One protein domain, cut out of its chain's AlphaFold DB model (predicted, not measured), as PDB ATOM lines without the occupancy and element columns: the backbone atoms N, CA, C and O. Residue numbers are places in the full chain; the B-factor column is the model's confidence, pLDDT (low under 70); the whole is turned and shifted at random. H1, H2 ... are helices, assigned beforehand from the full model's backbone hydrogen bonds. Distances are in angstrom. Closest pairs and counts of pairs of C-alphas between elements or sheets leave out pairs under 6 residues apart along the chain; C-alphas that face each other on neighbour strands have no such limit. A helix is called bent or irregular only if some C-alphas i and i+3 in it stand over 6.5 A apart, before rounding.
ATOM      1  N   SER A   2      62.014  -3.825   6.909       60.16
ATOM      2  CA  SER A   2      63.114  -3.343   6.034       60.16
ATOM      3  C   SER A   2      64.452  -3.096   6.744       60.16
ATOM      4  O   SER A   2      65.490  -3.408   6.171       60.16
ATOM      5  N   ASP A   3      64.478  -2.577   7.974       64.06
ATOM      6  CA  ASP A   3      65.740  -2.107   8.579       64.06
ATOM      7  C   ASP A   3      66.685  -3.213   9.069       64.06
ATOM      8  O   ASP A   3      67.903  -3.020   9.075       64.06
ATOM      9  N   THR A   4      66.158  -4.400   9.376       72.00
ATOM     10  CA  THR A   4      66.932  -5.555   9.860       72.00
ATOM     11  C   THR A   4      67.992  -6.032   8.859       72.00
ATOM     12  O   THR A   4      69.015  -6.582   9.252       72.00
ATOM     13  N   VAL A   5      67.781  -5.806   7.555       84.19
ATOM     14  CA  VAL A   5      68.718  -6.213   6.487       84.19
ATOM     15  C   VAL A   5      69.877  -5.220   6.321       84.19
ATOM     16  O   VAL A   5      70.959  -5.592   5.854       84.19
ATOM     17  N   TRP A   6      69.666  -3.950   6.678       83.31
ATOM     18  CA  TRP A   6      70.635  -2.866   6.468       83.31
ATOM     19  C   TRP A   6      71.489  -2.590   7.695       83.31
ATOM     20  O   TRP A   6      72.645  -2.208   7.547       83.31
ATOM     21  N   GLU A   7      70.951  -2.852   8.883       81.56
ATOM     22  CA  GLU A   7      71.659  -2.756  10.156       81.56
ATOM     23  C   GLU A   7      73.045  -3.418  10.160       81.56
ATOM     24  O   GLU A   7      74.011  -2.716  10.445       81.56
ATOM     25  N   PRO A   8      73.225  -4.685   9.734       83.88
ATOM     26  CA  PRO A   8      74.555  -5.293   9.720       83.88
ATOM     27  C   PRO A   8      75.490  -4.706   8.649       83.88
ATOM     28  O   PRO A   8      76.690  -4.963   8.682       83.88
ATOM     29  N   LYS A   9      74.970  -3.978   7.652       84.25
ATOM     30  CA  LYS A   9      75.767  -3.405   6.551       84.25
ATOM     31  C   LYS A   9      76.301  -2.011   6.863       84.25
ATOM     32  O   LYS A   9      77.158  -1.528   6.124       84.25
ATOM     33  N   LEU A  10      75.760  -1.363   7.887       87.06
ATOM     34  CA  LEU A  10      76.158  -0.032   8.305       87.06
ATOM     35  C   LEU A  10      77.246  -0.119   9.379       87.06
ATOM     36  O   LEU A  10      77.195  -1.010  10.226       87.06
ATOM     37  N   PRO A  11      78.211   0.812   9.378       87.88
ATOM     38  CA  PRO A  11      79.144   0.932  10.484       87.88
ATOM     39  C   PRO A  11      78.415   1.363  11.762       87.88
ATOM     40  O   PRO A  11      77.380   2.032  11.713       87.88
ATOM     41  N   GLU A  12      78.979   1.029  12.920       87.12
ATOM     42  CA  GLU A  12      78.401   1.357  14.232       87.12
ATOM     43  C   GLU A  12      78.103   2.860  14.375       87.12
ATOM     44  O   GLU A  12      77.026   3.263  14.809       87.12
ATOM     45  N   ASN A  13      79.011   3.702  13.888       89.56
ATOM     46  CA  ASN A  13      78.897   5.154  13.932       89.56
ATOM     47  C   ASN A  13      78.215   5.777  12.695       89.56
ATOM     48  O   ASN A  13      78.358   6.977  12.453       89.56
ATOM     49  N   HIS A  14      77.435   5.005  11.925       88.19
ATOM     50  CA  HIS A  14      76.749   5.485  10.715       88.19
ATOM     51  C   HIS A  14      75.915   6.751  10.934       88.19
ATOM     52  O   HIS A  14      75.816   7.560  10.020       88.19
ATOM     53  N   ARG A  15      75.330   6.953  12.122       87.94
ATOM     54  CA  ARG A  15      74.564   8.171  12.441       87.94
ATOM     55  C   ARG A  15      75.446   9.415  12.521       87.94
ATOM     56  O   ARG A  15      75.056  10.465  12.022       87.94
ATOM     57  N   ILE A  16      76.635   9.290  13.115       88.88
ATOM     58  CA  ILE A  16      77.622  10.376  13.203       88.88
ATOM     59  C   ILE A  16      78.100  10.728  11.793       88.88
ATOM     60  O   ILE A  16      78.072  11.892  11.399       88.88
ATOM     61  N   LEU A  17      78.441   9.706  11.005       88.81
ATOM     62  CA  LEU A  17      78.857   9.867   9.614       88.81
ATOM     63  C   LEU A  17      77.747  10.489   8.760       88.81
ATOM     64  O   LEU A  17      77.995  11.455   8.049       88.81
ATOM     65  N   ALA A  18      76.508  10.006   8.868       88.12
ATOM     66  CA  ALA A  18      75.371  10.563   8.142       88.12
ATOM     67  C   ALA A  18      75.159  12.043   8.484       88.12
ATOM     68  O   ALA A  18      74.997  12.856   7.580       88.12
ATOM     69  N   LYS A  19      75.235  12.414   9.766       88.31
ATOM     70  CA  LYS A  19      75.140  13.815  10.189       88.31
ATOM     71  C   LYS A  19      76.270  14.671   9.612       88.31
ATOM     72  O   LYS A  19      76.013  15.787   9.175       88.31
ATOM     73  N   LYS A  20      77.502  14.153   9.579       85.81
ATOM     74  CA  LYS A  20      78.678  14.862   9.049       85.81
ATOM     75  C   LYS A  20      78.623  15.051   7.529       85.81
ATOM     76  O   LYS A  20      79.032  16.097   7.045       85.81
ATOM     77  N   LEU A  21      78.135  14.051   6.791       83.69
ATOM     78  CA  LEU A  21      78.174  14.032   5.321       83.69
ATOM     79  C   LEU A  21      76.910  14.567   4.657       83.69
ATOM     80  O   LEU A  21      76.975  15.129   3.570       83.69
ATOM     81  N   ILE A  22      75.761  14.372   5.300       81.25
ATOM     82  CA  ILE A  22      74.439  14.673   4.743       81.25
ATOM     83  C   ILE A  22      73.815  15.881   5.470       81.25
ATOM     84  O   ILE A  22      72.814  16.436   5.026       81.25
ATOM     85  N   GLY A  23      74.416  16.335   6.575       79.50
ATOM     86  CA  GLY A  23      73.970  17.510   7.321       79.50
ATOM     87  C   GLY A  23      72.619  17.301   8.005       79.50
ATOM     88  O   GLY A  23      72.276  16.195   8.433       79.50
ATOM     89  N   GLU A  24      71.832  18.371   8.110       69.56
ATOM     90  CA  GLU A  24      70.504  18.363   8.743       69.56
ATOM     91  C   GLU A  24      69.515  17.419   8.046       69.56
ATOM     92  O   GLU A  24      68.664  16.827   8.708       69.56
ATOM     93  N   TYR A  25      69.700  17.162   6.745       67.00
ATOM     94  CA  TYR A  25      68.910  16.186   5.990       67.00
ATOM     95  C   TYR A  25      68.999  14.768   6.567       67.00
ATOM     96  O   TYR A  25      68.080  13.975   6.369       67.00
ATOM     97  N   SER A  26      70.050  14.447   7.331       71.19
ATOM     98  CA  SER A  26      70.157  13.167   8.043       71.19
ATOM     99  C   SER A  26      69.033  12.935   9.060       71.19
ATOM    100  O   SER A  26      68.691  11.782   9.305       71.19
ATOM    101  N   GLN A  27      68.422  13.992   9.612       65.44
ATOM    102  CA  GLN A  27      67.277  13.874  10.527       65.44
ATOM    103  C   GLN A  27      66.000  13.415   9.809       65.44
ATOM    104  O   GLN A  27      65.135  12.802  10.429       65.44
ATOM    105  N   ASN A  28      65.915  13.664   8.498       66.56
ATOM    106  CA  ASN A  28      64.797  13.251   7.651       66.56
ATOM    107  C   ASN A  28      64.986  11.839   7.072       66.56
ATOM    108  O   ASN A  28      64.035  11.260   6.544       66.56
ATOM    109  N   LEU A  29      66.195  11.268   7.169       69.00
ATOM    110  CA  LEU A  29      66.468   9.893   6.756       69.00
ATOM    111  C   LEU A  29      65.895   8.937   7.799       69.00
ATOM    112  O   LEU A  29      66.510   8.650   8.825       69.00
ATOM    113  N   SER A  30      64.693   8.447   7.526       66.19
ATOM    114  CA  SER A  30      63.960   7.578   8.445       66.19
ATOM    115  C   SER A  30      64.337   6.103   8.293       66.19
ATOM    116  O   SER A  30      64.090   5.328   9.217       66.19
ATOM    117  N   SER A  31      64.985   5.700   7.187       82.19
ATOM    118  CA  SER A  31      65.375   4.301   6.951       82.19
ATOM    119  C   SER A  31      66.892   4.067   6.922       82.19
ATOM    120  O   SER A  31      67.669   4.816   6.321       82.19
ATOM    121  N   LYS A  32      67.339   2.932   7.482       85.38
ATOM    122  CA  LYS A  32      68.754   2.498   7.409       85.38
ATOM    123  C   LYS A  32      69.208   2.262   5.965       85.38
ATOM    124  O   LYS A  32      70.386   2.413   5.640       85.38
ATOM    125  N   LYS A  33      68.265   1.923   5.084       87.69
ATOM    126  CA  LYS A  33      68.488   1.780   3.643       87.69
ATOM    127  C   LYS A  33      68.971   3.083   3.007       87.69
ATOM    128  O   LYS A  33      69.932   3.057   2.241       87.69
ATOM    129  N   GLU A  34      68.321   4.204   3.312       87.56
ATOM    130  CA  GLU A  34      68.695   5.507   2.753       87.56
ATOM    131  C   GLU A  34      70.036   5.980   3.300       87.56
ATOM    132  O   GLU A  34      70.863   6.469   2.532       87.56
ATOM    133  N   ILE A  35      70.302   5.768   4.594       87.94
ATOM    134  CA  ILE A  35      71.619   6.058   5.175       87.94
ATOM    135  C   ILE A  35      72.700   5.261   4.440       87.94
ATOM    136  O   ILE A  35      73.704   5.824   4.017       87.94
ATOM    137  N   TYR A  36      72.481   3.962   4.223       88.81
ATOM    138  CA  TYR A  36      73.427   3.119   3.496       88.81
ATOM    139  C   TYR A  36      73.656   3.601   2.058       88.81
ATOM    140  O   TYR A  36      74.800   3.639   1.603       88.81
ATOM    141  N   ALA A  37      72.593   3.968   1.336       88.44
ATOM    142  CA  ALA A  37      72.685   4.451  -0.040       88.44
ATOM    143  C   ALA A  37      73.469   5.769  -0.139       88.44
ATOM    144  O   ALA A  37      74.351   5.891  -0.990       88.44
ATOM    145  N   ASN A  38      73.199   6.712   0.768       88.19
ATOM    146  CA  ASN A  38      73.902   7.989   0.812       88.19
ATOM    147  C   ASN A  38      75.368   7.808   1.215       88.19
ATOM    148  O   ASN A  38      76.242   8.264   0.494       88.19
ATOM    149  N   LEU A  39      75.655   7.063   2.291       88.31
ATOM    150  CA  LEU A  39      77.037   6.807   2.719       88.31
ATOM    151  C   LEU A  39      77.839   6.030   1.668       88.31
ATOM    152  O   LEU A  39      79.047   6.197   1.574       88.31
ATOM    153  N   SER A  40      77.192   5.174   0.872       88.25
ATOM    154  CA  SER A  40      77.841   4.453  -0.233       88.25
ATOM    155  C   SER A  40      78.183   5.339  -1.431       88.25
ATOM    156  O   SER A  40      78.929   4.898  -2.306       88.25
ATOM    157  N   THR A  41      77.599   6.533  -1.512       88.38
ATOM    158  CA  THR A  41      77.865   7.495  -2.578       88.38
ATOM    159  C   THR A  41      79.011   8.401  -2.132       88.38
ATOM    160  O   THR A  41      78.975   8.883  -1.002       88.38
ATOM    161  N   PRO A  42      80.035   8.639  -2.971       87.44
ATOM    162  CA  PRO A  42      81.118   9.544  -2.613       87.44
ATOM    163  C   PRO A  42      80.608  10.937  -2.242       87.44
ATOM    164  O   PRO A  42      79.913  11.587  -3.021       87.44
TER     165      PRO A  42
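What this domain is: This is residues 2 to 42 of the 233 residues of an uncharacterized protein of Dorcoceras hygrometricum (UniProt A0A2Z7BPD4). A short, irregular helix, H1, packs about at right angles to a still shorter one, H2, and the leading stretch with no named element, residues 2 to 13, starts out at the end of the longest axis far from Glu 24 of H1, around Val 5, and then runs back to join H1 at His 14. The printed part has 41 residues with two named helices, H1 then H2, and no named strand; its class is all helix. It is compact, with a radius of gyration of the C-alphas of 9.3 A, and spans 24 by 17 by 17 A.

How they stand to each other: H1, residues 14 to 27, is irregular: C-alphas 21 and 24 are 9.4 A apart. H2, residues 32 to 39, touches H1; their closest C-alphas, those of Ala 18 and Ile 35, are 6.6 A apart. Their lines are about perpendicular, at 88 degrees, that of H1 being a rough one. Every O i to N i+4 pair is within hydrogen-bond range in H2, 6 of 10 in H1.

Where its parts are: H1 runs 12.7 A from C-alpha 14 at (76.749, 5.485, 10.715). H2 runs 10.4 A to C-alpha 39 at (77.037, 6.807, 2.719).

The domain as a whole: The C-alphas farthest apart, Val 5 and Glu 24, are 24.7 A apart. The printed part has no cut, and the link from H1 to H2 is tight. Residues 2 to 3, 24 to 25 and 27 to 30 have pLDDT under 70.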